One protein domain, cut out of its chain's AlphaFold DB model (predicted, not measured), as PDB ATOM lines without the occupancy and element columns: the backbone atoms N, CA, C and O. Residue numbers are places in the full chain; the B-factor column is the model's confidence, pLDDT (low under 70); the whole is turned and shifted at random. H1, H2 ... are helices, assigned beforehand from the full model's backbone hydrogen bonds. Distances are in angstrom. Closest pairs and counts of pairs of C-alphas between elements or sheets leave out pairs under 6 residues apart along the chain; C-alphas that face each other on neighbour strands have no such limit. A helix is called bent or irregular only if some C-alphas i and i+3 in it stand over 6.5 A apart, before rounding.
ATOM      1  N   ILE A   2     179.987 125.332 193.936       56.19
ATOM      2  CA  ILE A   2     179.385 124.983 192.617       56.19
ATOM      3  C   ILE A   2     179.326 123.468 192.328       56.19
ATOM      4  O   ILE A   2     178.311 122.935 191.882       56.19
ATOM      5  N   ASN A   3     180.393 122.732 192.664       59.66
ATOM      6  CA  ASN A   3     180.378 121.264 192.604       59.66
ATOM      7  C   ASN A   3     179.325 120.664 193.540       59.66
ATOM      8  O   ASN A   3     178.859 119.557 193.297       59.66
ATOM      9  N   GLN A   4     178.952 121.376 194.605       60.75
ATOM     10  CA  GLN A   4     178.015 120.897 195.611       60.75
ATOM     11  C   GLN A   4     176.573 121.006 195.123       60.75
ATOM     12  O   GLN A   4     175.830 120.063 195.352       60.75
ATOM     13  N   GLU A   5     176.214 122.061 194.387       64.00
ATOM     14  CA  GLU A   5     174.892 122.211 193.753       64.00
ATOM     15  C   GLU A   5     174.719 121.275 192.568       64.00
ATOM     16  O   GLU A   5     173.727 120.558 192.488       64.00
ATOM     17  N   ARG A   6     175.725 121.185 191.690       66.81
ATOM     18  CA  ARG A   6     175.716 120.186 190.618       66.81
ATOM     19  C   ARG A   6     175.611 118.775 191.199       66.81
ATOM     20  O   ARG A   6     174.794 117.985 190.743       66.81
ATOM     21  N   SER A   7     176.399 118.460 192.232       66.44
ATOM     22  CA  SER A   7     176.305 117.163 192.918       66.44
ATOM     23  C   SER A   7     174.985 117.000 193.659       66.44
ATOM     24  O   SER A   7     174.518 115.880 193.795       66.44
ATOM     25  N   TYR A   8     174.383 118.070 194.173       67.31
ATOM     26  CA  TYR A   8     173.063 118.031 194.795       67.31
ATOM     27  C   TYR A   8     172.010 117.655 193.755       67.31
ATOM     28  O   TYR A   8     171.335 116.660 193.947       67.31
ATOM     29  N   ILE A   9     171.971 118.334 192.608       68.56
ATOM     30  CA  ILE A   9     171.027 118.060 191.516       68.56
ATOM     31  C   ILE A   9     171.249 116.673 190.903       68.56
ATOM     32  O   ILE A   9     170.287 115.956 190.645       68.56
ATOM     33  N   ILE A  10     172.503 116.248 190.718       67.00
ATOM     34  CA  ILE A  10     172.818 114.898 190.229       67.00
ATOM     35  C   ILE A  10     172.430 113.835 191.266       67.00
ATOM     36  O   ILE A  10     171.838 112.827 190.900       67.00
ATOM     37  N   THR A  34     155.256 107.686 191.502       72.62
ATOM     38  CA  THR A  34     156.220 107.304 190.466       72.62
ATOM     39  C   THR A  34     156.684 108.520 189.675       72.62
ATOM     40  O   THR A  34     155.965 109.509 189.522       72.62
ATOM     41  N   ARG A  35     157.884 108.429 189.100       74.00
ATOM     42  CA  ARG A  35     158.452 109.495 188.266       74.00
ATOM     43  C   ARG A  35     157.572 109.820 187.053       74.00
ATOM     44  O   ARG A  35     157.344 110.990 186.769       74.00
ATOM     45  N   ALA A  36     156.991 108.804 186.415       77.31
ATOM     46  CA  ALA A  36     156.029 108.975 185.323       77.31
ATOM     47  C   ALA A  36     154.769 109.741 185.764       77.31
ATOM     48  O   ALA A  36     154.282 110.615 185.046       77.31
ATOM     49  N   ARG A  37     154.266 109.473 186.979       79.19
ATOM     50  CA  ARG A  37     153.136 110.222 187.546       79.19
ATOM     51  C   ARG A  37     153.510 111.685 187.773       79.19
ATOM     52  O   ARG A  37     152.730 112.558 187.415       79.19
ATOM     53  N   ALA A  38     154.699 111.959 188.305       77.44
ATOM     54  CA  ALA A  38     155.193 113.321 188.494       77.44
ATOM     55  C   ALA A  38     155.331 114.077 187.159       77.44
ATOM     56  O   ALA A  38     154.879 115.216 187.051       77.44
ATOM     57  N   ILE A  39     155.875 113.415 186.129       81.75
ATOM     58  CA  ILE A  39     155.987 113.938 184.757       81.75
ATOM     59  C   ILE A  39     154.622 114.346 184.208       81.75
ATOM     60  O   ILE A  39     154.475 115.452 183.683       81.75
ATOM     61  N   HIS A  40     153.616 113.489 184.387       81.88
ATOM     62  CA  HIS A  40     152.255 113.770 183.954       81.88
ATOM     63  C   HIS A  40     151.591 114.886 184.781       81.88
ATOM     64  O   HIS A  40     151.070 115.843 184.215       81.88
ATOM     65  N   CYS A  41     151.624 114.819 186.116       81.62
ATOM     66  CA  CYS A  41     150.966 115.800 186.989       81.62
ATOM     67  C   CYS A  41     151.546 117.211 186.840       81.62
ATOM     68  O   CYS A  41     150.804 118.187 186.841       81.62
ATOM     69  N   LEU A  42     152.866 117.321 186.680       83.62
ATOM     70  CA  LEU A  42     153.545 118.604 186.503       83.62
ATOM     71  C   LEU A  42     153.619 119.039 185.034       83.62
ATOM     72  O   LEU A  42     154.135 120.120 184.760       83.62
ATOM     73  N   GLN A  43     153.102 118.234 184.097       87.69
ATOM     74  CA  GLN A  43     153.142 118.506 182.656       87.69
ATOM     75  C   GLN A  43     154.573 118.816 182.176       87.69
ATOM     76  O   GLN A  43     154.813 119.780 181.448       87.69
ATOM     77  N   ILE A  44     155.541 118.005 182.621       87.38
ATOM     78  CA  ILE A  44     156.980 118.274 182.468       87.38
ATOM     79  C   ILE A  44     157.385 118.412 180.994       87.38
ATOM     80  O   ILE A  44     158.175 119.293 180.667       87.38
ATOM     81  N   HIS A  45     156.810 117.607 180.097       88.50
ATOM     82  CA  HIS A  45     157.044 117.720 178.653       88.50
ATOM     83  C   HIS A  45     156.715 119.110 178.109       88.50
ATOM     84  O   HIS A  45     157.531 119.703 177.410       88.50
ATOM     85  N   ASN A  46     155.550 119.646 178.478       88.94
ATOM     86  CA  ASN A  46     155.091 120.949 178.006       88.94
ATOM     87  C   ASN A  46     155.952 122.070 178.587       88.94
ATOM     88  O   ASN A  46     156.326 122.992 177.874       88.94
ATOM     89  N   ARG A  47     156.300 121.970 179.876       88.88
ATOM     90  CA  ARG A  47     157.133 122.974 180.550       88.88
ATOM     91  C   ARG A  47     158.547 123.023 179.976       88.88
ATOM     92  O   ARG A  47     159.082 124.105 179.786       88.88
ATOM     93  N   LEU A  48     159.145 121.863 179.712       87.44
ATOM     94  CA  LEU A  48     160.518 121.754 179.215       87.44
ATOM     95  C   LEU A  48     160.618 121.806 177.684       87.44
ATOM     96  O   LEU A  48     161.723 121.676 177.161       87.44
ATOM     97  N   GLU A  49     159.495 121.989 176.981       88.56
ATOM     98  CA  GLU A  49     159.403 121.956 175.513       88.56
ATOM     99  C   GLU A  49     160.018 120.677 174.918       88.56
ATOM    100  O   GLU A  49     160.704 120.689 173.893       88.56
ATOM    101  N   MET A  50     159.797 119.549 175.595       88.88
ATOM    102  CA  MET A  50     160.376 118.259 175.242       88.88
ATOM    103  C   MET A  50     159.346 117.367 174.544       88.88
ATOM    104  O   MET A  50     158.217 117.232 175.025       88.88
ATOM    105  N   PRO A  51     159.722 116.695 173.445       86.69
ATOM    106  CA  PRO A  51     158.793 115.865 172.693       86.69
ATOM    107  C   PRO A  51     158.314 114.666 173.531       86.69
ATOM    108  O   PRO A  51     159.073 114.079 174.301       86.69
ATOM    109  N   LEU A  52     157.038 114.302 173.370       83.75
ATOM    110  CA  LEU A  52     156.357 113.226 174.114       83.75
ATOM    111  C   LEU A  52     157.056 111.850 174.102       83.75
ATOM    112  O   LEU A  52     156.978 111.171 175.118       83.75
ATOM    113  N   PRO A  53     157.757 111.420 173.033       88.38
ATOM    114  CA  PRO A  53     158.464 110.136 173.034       88.38
ATOM    115  C   PRO A  53     159.616 110.040 174.044       88.38
ATOM    116  O   PRO A  53     160.121 108.948 174.286       88.38
ATOM    117  N   VAL A  54     160.076 111.160 174.611       86.44
ATOM    118  CA  VAL A  54     161.141 111.157 175.618       86.44
ATOM    119  C   VAL A  54     160.551 110.756 176.966       86.44
ATOM    120  O   VAL A  54     160.006 111.600 177.660       86.44
ATOM    121  N   GLU A  55     160.688 109.488 177.354       84.69
ATOM    122  CA  GLU A  55     160.063 108.940 178.574       84.69
ATOM    123  C   GLU A  55     160.337 109.752 179.849       84.69
ATOM    124  O   GLU A  55     159.472 109.864 180.717       84.69
ATOM    125  N   ASP A  56     161.532 110.337 179.960       85.81
ATOM    126  CA  ASP A  56     161.919 111.181 181.086       85.81
ATOM    127  C   ASP A  56     162.646 112.451 180.610       85.81
ATOM    128  O   ASP A  56     163.883 112.488 180.524       85.81
ATOM    129  N   PRO A  57     161.885 113.517 180.298       88.12
ATOM    130  CA  PRO A  57     162.429 114.774 179.787       88.12
ATOM    131  C   PRO A  57     163.432 115.426 180.732       88.12
ATOM    132  O   PRO A  57     164.422 116.021 180.304       88.12
ATOM    133  N   LEU A  58     163.174 115.303 182.032       85.56
ATOM    134  CA  LEU A  58     164.005 115.888 183.066       85.56
ATOM    135  C   LEU A  58     165.347 115.159 183.134       85.56
ATOM    136  O   LEU A  58     166.395 115.798 183.134       85.56
ATOM    137  N   SER A  59     165.332 113.825 183.126       83.31
ATOM    138  CA  SER A  59     166.558 113.028 183.078       83.31
ATOM    139  C   SER A  59     167.381 113.280 181.828       83.31
ATOM    140  O   SER A  59     168.600 113.430 181.917       83.31
ATOM    141  N   PHE A  60     166.722 113.379 180.676       86.75
ATOM    142  CA  PHE A  60     167.382 113.705 179.422       86.75
ATOM    143  C   PHE A  60     168.137 115.039 179.514       86.75
ATOM    144  O   PHE A  60     169.327 115.098 179.202       86.75
ATOM    145  N   LEU A  61     167.477 116.093 180.009       86.62
ATOM    146  CA  LEU A  61     168.083 117.420 180.144       86.62
ATOM    147  C   LEU A  61     169.209 117.460 181.184       86.62
ATOM    148  O   LEU A  61     170.230 118.110 180.962       86.62
ATOM    149  N   LEU A  62     169.062 116.743 182.299       83.56
ATOM    150  CA  LEU A  62     170.102 116.665 183.325       83.56
ATOM    151  C   LEU A  62     171.352 115.921 182.833       83.56
ATOM    152  O   LEU A  62     172.466 116.305 183.190       83.56
ATOM    153  N   ASN A  63     171.196 114.917 181.967       84.62
ATOM    154  CA  ASN A  63     172.323 114.193 181.372       84.62
ATOM    155  C   ASN A  63     173.135 115.039 180.388       84.62
ATOM    156  O   ASN A  63     174.341 114.837 180.258       84.62
ATOM    157  N   ILE A  64     172.503 116.006 179.720       86.06
ATOM    158  CA  ILE A  64     173.192 116.914 178.794       86.06
ATOM    159  C   ILE A  64     173.699 118.190 179.482       86.06
ATOM    160  O   ILE A  64     174.168 119.102 178.801       86.06
ATOM    161  N   LEU A  65     173.638 118.268 180.822       81.56
ATOM    162  CA  LEU A  65     174.112 119.436 181.561       81.56
ATOM    163  C   LEU A  65     175.582 119.735 181.249       81.56
ATOM    164  O   LEU A  65     176.435 118.853 181.434       81.56
ATOM    165  N   PRO A  66     175.925 120.986 180.886       79.00
ATOM    166  CA  PRO A  66     177.284 121.324 180.505       79.00
ATOM    167  C   PRO A  66     178.242 121.007 181.648       79.00
ATOM    168  O   PRO A  66     178.057 121.443 182.783       79.00
ATOM    169  N   THR A  67     179.260 120.199 181.369       76.25
ATOM    170  CA  THR A  67     180.325 119.841 182.324       76.25
ATOM    171  C   THR A  67     181.398 120.916 182.428       76.25
ATOM    172  O   THR A  67     182.219 120.892 183.342       76.25
ATOM    173  N   LYS A  68     181.389 121.869 181.497       77.06
ATOM    174  CA  LYS A  68     182.337 122.972 181.397       77.06
ATOM    175  C   LYS A  68     181.560 124.275 181.262       77.06
ATOM    176  O   LYS A  68     180.437 124.278 180.764       77.06
ATOM    177  N   LYS A  69     182.193 125.367 181.681       76.00
ATOM    178  CA  LYS A  69     181.680 126.721 181.477       76.00
ATOM    179  C   LYS A  69     181.442 126.958 179.985       76.00
ATOM    180  O   LYS A  69     182.309 126.626 179.171       76.00
ATOM    181  N   LEU A  70     180.279 127.503 179.644       82.62
ATOM    182  CA  LEU A  70     179.932 127.800 178.260       82.62
ATOM    183  C   LEU A  70     180.712 129.035 177.818       82.62
ATOM    184  O   LEU A  70     180.906 129.974 178.594       82.62
ATOM    185  N   ARG A  71     181.232 128.999 176.592       78.44
ATOM    186  CA  ARG A  71     182.175 130.017 176.105       78.44
ATOM    187  C   ARG A  71     181.493 131.075 175.259       78.44
ATOM    188  O   ARG A  71     182.055 132.147 175.072       78.44
ATOM    189  N   SER A  72     180.296 130.780 174.766       80.44
ATOM    190  CA  SER A  72     179.530 131.692 173.929       80.44
ATOM    191  C   SER A  72     178.115 131.920 174.475       80.44
ATOM    192  O   SER A  72     177.502 130.999 175.024       80.44
ATOM    193  N   PRO A  73     177.554 133.129 174.285       75.62
ATOM    194  CA  PRO A  73     176.146 133.411 174.568       75.62
ATOM    195  C   PRO A  73     175.175 132.502 173.799       75.62
ATOM    196  O   PRO A  73     174.089 132.200 174.285       75.62
ATOM    197  N   LEU A  74     175.569 132.038 172.608       80.19
ATOM    198  CA  LEU A  74     174.764 131.135 171.786       80.19
ATOM    199  C   LEU A  74     174.619 129.752 172.436       80.19
ATOM    200  O   LEU A  74     173.533 129.181 172.439       80.19
ATOM    201  N   GLU A  75     175.696 129.232 173.025       78.62
ATOM    202  CA  GLU A  75     175.662 127.968 173.767       78.62
ATOM    203  C   GLU A  75     174.894 128.100 175.085       78.62
ATOM    204  O   GLU A  75     174.277 127.134 175.530       78.62
ATOM    205  N   SER A  76     174.933 129.274 175.724       80.12
ATOM    206  CA  SER A  76     174.329 129.495 177.040       80.12
ATOM    207  C   SER A  76     172.860 129.901 177.006       80.12
ATOM    208  O   SER A  76     172.130 129.580 177.943       80.12
ATOM    209  N   SER A  77     172.398 130.526 175.922       81.25
ATOM    210  CA  SER A  77     171.016 130.990 175.762       81.25
ATOM    211  C   SER A  77     169.957 129.906 176.039       81.25
ATOM    212  O   SER A  77     169.065 130.164 176.855       81.25
ATOM    213  N   PRO A  78     170.060 128.671 175.502       84.31
ATOM    214  CA  PRO A  78     169.092 127.615 175.809       84.31
ATOM    215  C   PRO A  78     169.059 127.244 177.296       84.31
ATOM    216  O   PRO A  78     168.003 126.920 177.838       84.31
ATOM    217  N   TRP A  79     170.209 127.302 177.972       83.06
ATOM    218  CA  TRP A  79     170.334 126.968 179.389       83.06
ATOM    219  C   TRP A  79     169.791 128.069 180.296       83.06
ATOM    220  O   TRP A  79     169.147 127.743 181.284       83.06
ATOM    221  N   ILE A  80     169.957 129.348 179.937       81.62
ATOM    222  CA  ILE A  80     169.338 130.477 180.660       81.62
ATOM    223  C   ILE A  80     167.822 130.303 180.738       81.62
ATOM    224  O   ILE A  80     167.227 130.534 181.787       81.62
ATOM    225  N   ILE A  81     167.204 129.888 179.632       83.00
ATOM    226  CA  ILE A  81     165.749 129.762 179.527       83.00
ATOM    227  C   ILE A  81     165.263 128.480 180.209       83.00
ATOM    228  O   ILE A  81     164.304 128.505 180.978       83.00
ATOM    229  N   ARG A  82     165.927 127.345 179.957       84.25
ATOM    230  CA  ARG A  82     165.471 126.037 180.456       84.25
ATOM    231  C   ARG A  82     165.786 125.805 181.926       84.25
ATOM    232  O   ARG A  82     165.044 125.090 182.593       84.25
ATOM    233  N   TRP A  83     166.866 126.378 182.452       84.19
ATOM    234  CA  TRP A  83     167.318 126.080 183.810       84.19
ATOM    235  C   TRP A  83     166.337 126.502 184.912       84.19
ATOM    236  O   TRP A  83     166.042 125.661 185.759       84.19
ATOM    237  N   PRO A  84     165.737 127.711 184.893       82.75
ATOM    238  CA  PRO A  84     164.691 128.068 185.851       82.75
ATOM    239  C   PRO A  84     163.508 127.093 185.820       82.75
ATOM    240  O   PRO A  84     162.965 126.736 186.864       82.75
ATOM    241  N   VAL A  85     163.141 126.606 184.630       86.81
ATOM    242  CA  VAL A  85     162.053 125.635 184.468       86.81
ATOM    243  C   VAL A  85     162.436 124.267 185.033       86.81
ATOM    244  O   VAL A  85     161.613 123.630 185.695       86.81
ATOM    245  N   ILE A  86     163.683 123.828 184.834       84.69
ATOM    246  CA  ILE A  86     164.235 122.616 185.454       84.69
ATOM    247  C   ILE A  86     164.183 122.755 186.979       84.69
ATOM    248  O   ILE A  86     163.569 121.917 187.631       84.69
ATOM    249  N   CYS A  87     164.729 123.832 187.551       79.12
ATOM    250  CA  CYS A  87     164.722 124.081 188.997       79.12
ATOM    251  C   CYS A  87     163.305 124.107 189.582       79.12
ATOM    252  O   CYS A  87     163.039 123.446 190.584       79.12
ATOM    253  N   HIS A  88     162.371 124.799 188.930       82.88
ATOM    254  CA  HIS A  88     160.980 124.854 189.374       82.88
ATOM    255  C   HIS A  88     160.280 123.488 189.284       82.88
ATOM    256  O   HIS A  88     159.481 123.134 190.148       82.88
ATOM    257  N   THR A  89     160.596 122.691 188.261       83.19
ATOM    258  CA  THR A  89     160.074 121.326 188.112       83.19
ATOM    259  C   THR A  89     160.619 120.398 189.196       83.19
ATOM    260  O   THR A  89     159.843 119.668 189.810       83.19
ATOM    261  N   LEU A  90     161.925 120.472 189.476       78.31
ATOM    262  CA  LEU A  90     162.574 119.743 190.569       78.31
ATOM    263  C   LEU A  90     161.930 120.102 191.914       78.31
ATOM    264  O   LEU A  90     161.530 119.216 192.661       78.31
ATOM    265  N   HIS A  91     161.732 121.394 192.176       76.56
ATOM    266  CA  HIS A  91     161.064 121.863 193.388       76.56
ATOM    267  C   HIS A  91     159.607 121.380 193.482       76.56
ATOM    268  O   HIS A  91     159.151 120.981 194.548       76.56
ATOM    269  N   GLY A  92     158.866 121.374 192.369       79.00
ATOM    270  CA  GLY A  92     157.502 120.841 192.325       79.00
ATOM    271  C   GLY A  92     157.443 119.346 192.641       79.00
ATOM    272  O   GLY A  92     156.565 118.905 193.375       79.00
ATOM    273  N   MET A  93     158.396 118.567 192.130       76.50
ATOM    274  CA  MET A  93     158.522 117.143 192.445       76.50
ATOM    275  C   MET A  93     158.908 116.901 193.907       76.50
ATOM    276  O   MET A  93     158.384 115.977 194.517       76.50
ATOM    277  N   ASP A  94     159.791 117.731 194.466       73.50
ATOM    278  CA  ASP A  94     160.212 117.656 195.867       73.50
ATOM    279  C   ASP A  94     159.046 117.964 196.816       73.50
ATOM    280  O   ASP A  94     158.727 117.182 197.715       73.50
ATOM    281  N   TYR A  95     158.304 119.034 196.514       73.38
ATOM    282  CA  TYR A  95     157.068 119.381 197.208       73.38
ATOM    283  C   TYR A  95     156.061 118.227 197.180       73.38
ATOM    284  O   TYR A  95     155.505 117.887 198.221       73.38
ATOM    285  N   LEU A  96     155.879 117.597 196.012       72.50
ATOM    286  CA  LEU A  96     155.009 116.433 195.809       72.50
ATOM    287  C   LEU A  96     155.530 115.122 196.413       72.50
ATOM    288  O   LEU A  96     154.809 114.133 196.354       72.50
ATOM    289  N   ALA A  97     156.756 115.069 196.932       68.75
ATOM    290  CA  ALA A  97     157.332 113.868 197.539       68.75
ATOM    291  C   ALA A  97     157.442 113.975 199.066       68.75
ATOM    292  O   ALA A  97     157.316 112.970 199.768       68.75
ATOM    293  N   HIS A  98     157.631 115.190 199.582       67.88
ATOM    294  CA  HIS A  98     157.920 115.433 200.993       67.88
ATOM    295  C   HIS A  98     156.849 116.230 201.733       67.88
ATOM    296  O   HIS A  98     156.918 116.323 202.963       67.88
ATOM    297  N   SER A  99     155.874 116.834 201.037       62.03
ATOM    298  CA  SER A  99     154.862 117.740 201.622       62.03
ATOM    299  C   SER A  99     155.440 118.870 202.501       62.03
ATOM    300  O   SER A  99     154.711 119.558 203.208       62.03
ATOM    301  N   THR A 100     156.755 119.078 202.433       54.97
ATOM    302  CA  THR A 100     157.538 120.019 203.227       54.97
ATOM    303  C   THR A 100     158.458 120.709 202.239       54.97
ATOM    304  O   THR A 100     159.238 120.041 201.569       54.97
ATOM    305  N   THR A 101     158.342 122.026 202.094       52.03
ATOM    306  CA  THR A 101     159.246 122.799 201.237       52.03
ATOM    307  C   THR A 101     160.638 122.795 201.868       52.03
ATOM    308  O   THR A 101     160.771 123.326 202.979       52.03
ATOM    309  N   PRO A 102     161.672 122.217 201.232       52.25
ATOM    310  CA  PRO A 102     163.028 122.344 201.741       52.25
ATOM    311  C   PRO A 102     163.418 123.826 201.753       52.25
ATOM    312  O   PRO A 102     163.076 124.594 200.854       52.25
ATOM    313  N   THR A 103     164.112 124.242 202.808       49.69
ATOM    314  CA  THR A 103     164.630 125.603 202.966       49.69
ATOM    315  C   THR A 103     165.534 125.971 201.776       49.69
ATOM    316  O   THR A 103     166.283 125.123 201.284       49.69
ATOM    317  N   PRO A 104     165.472 127.224 201.290       49.81
ATOM    318  CA  PRO A 104     165.855 127.587 199.936       49.81
ATOM    319  C   PRO A 104     167.366 127.774 199.836       49.81
ATOM    320  O   PRO A 104     167.882 128.880 199.946       49.81
ATOM    321  N   ASN A 105     168.087 126.697 199.564       54.88
ATOM    322  CA  ASN A 105     169.226 126.847 198.675       54.88
ATOM    323  C   ASN A 105     168.655 126.665 197.279       54.88
ATOM    324  O   ASN A 105     168.617 125.540 196.798       54.88
ATOM    325  N   ASP A 106     168.117 127.740 196.695       60.44
ATOM    326  CA  ASP A 106     167.752 127.760 195.280       60.44
ATOM    327  C   ASP A 106     169.035 127.438 194.501       60.44
ATOM    328  O   ASP A 106     169.927 128.284 194.433       60.44
ATOM    329  N   PRO A 107     169.197 126.210 193.974       57.38
ATOM    330  CA  PRO A 107     170.437 125.818 193.320       57.38
ATOM    331  C   PRO A 107     170.514 126.411 191.900       57.38
ATOM    332  O   PRO A 107     171.451 126.151 191.144       57.38
ATOM    333  N   GLY A 108     169.484 127.174 191.512       66.94
ATOM    334  CA  GLY A 108     169.312 127.795 190.216       66.94
ATOM    335  C   GLY A 108     170.355 128.874 189.909       66.94
ATOM    336  O   GLY A 108     171.102 128.730 188.935       66.94
ATOM    337  N   PRO A 109     170.426 129.951 190.716       69.50
ATOM    338  CA  PRO A 109     171.196 131.152 190.407       69.50
ATOM    339  C   PRO A 109     172.707 130.932 190.340       69.50
ATOM    340  O   PRO A 109     173.361 131.481 189.456       69.50
ATOM    341  N   LEU A 110     173.270 130.117 191.234       71.50
ATOM    342  CA  LEU A 110     174.715 129.889 191.302       71.50
ATOM    343  C   LEU A 110     175.213 128.981 190.164       71.50
ATOM    344  O   LEU A 110     176.263 129.268 189.577       71.50
ATOM    345  N   LEU A 111     174.454 127.943 189.772       70.31
ATOM    346  CA  LEU A 111     174.812 127.152 188.589       70.31
ATOM    347  C   LEU A 111     174.665 127.970 187.303       70.31
ATOM    348  O   LEU A 111     175.539 127.881 186.442       70.31
ATOM    349  N   LEU A 112     173.616 128.794 187.178       73.62
ATOM    350  CA  LEU A 112     173.486 129.718 186.048       73.62
ATOM    351  C   LEU A 112     174.677 130.663 185.983       73.62
ATOM    352  O   LEU A 112     175.360 130.695 184.967       73.62
ATOM    353  N   GLN A 113     174.993 131.360 187.072       76.38
ATOM    354  CA  GLN A 113     176.124 132.286 187.123       76.38
ATOM    355  C   GLN A 113     177.444 131.630 186.687       76.38
ATOM    356  O   GLN A 113     178.274 132.274 186.046       76.38
ATOM    357  N   TRP A 114     177.640 130.348 187.005       72.25
ATOM    358  CA  TRP A 114     178.803 129.595 186.546       72.25
ATOM    359  C   TRP A 114     178.728 129.183 185.070       72.25
ATOM    360  O   TRP A 114     179.740 129.268 184.372       72.25
ATOM    361  N   LEU A 115     177.567 128.711 184.602       71.88
ATOM    362  CA  LEU A 115     177.356 128.252 183.227       71.88
ATOM    363  C   LEU A 115     177.524 129.382 182.219       71.88
ATOM    364  O   LEU A 115     178.023 129.140 181.120       71.88
ATOM    365  N   LEU A 116     177.111 130.594 182.585       73.06
ATOM    366  CA  LEU A 116     177.183 131.732 181.690       73.06
ATOM    367  C   LEU A 116     178.628 132.212 181.550       73.06
ATOM    368  O   LEU A 116     179.356 132.299 182.548       73.06
TER     369      LEU A 116
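Overview. This is residues 2 to 10 and 34 to 116 of the 125 residues of an uncharacterized protein of Choanephora cucurbitarum (UniProt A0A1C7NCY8). A long helix, H5, is the spine of a flat, compact domain; H6 folds back along part of it, and H1 packs on H6. Short helices H2, H3 and H4 lie near H5. The printed part has 92 residues, six named helices, H1 to H6 in order, and no named strand: all helix, radius of gyration of the C-alphas 13.4 A, spans 37 by 33 by 17 A.

Along the chain. H5, residues 73 to 98, runs 36.8 A from C-alpha 73 (176.146, 133.411, 174.568) to C-alpha 98 (157.920, 115.433, 200.993), kinks 29 degrees near residue 82 and is only just irregular: C-alphas 75 and 78 are 6.9 A apart. H6 is 108 to 115, H1 2 to 10, H4 57 to 63, H3 44 to 47, H2 35 to 41.

Arrangement. H5, with residues 76 to 87 alone, touches H6 in a hairpin, closest C-alphas Cys 87 and Gly 108, 6.0 A, tilt shallow, 30 degrees. Every O i to N i+4 pair is within hydrogen-bond range in H1, H2, H4 and H6, 18 of 22 in H5; H3 is too short.

Size, cuts and confidence. Residues 11 to 33 are not printed; C-alphas 10 and 34 are 18.3 A apart. pLDDT is under 70 in 2 to 10 and 97 to 109.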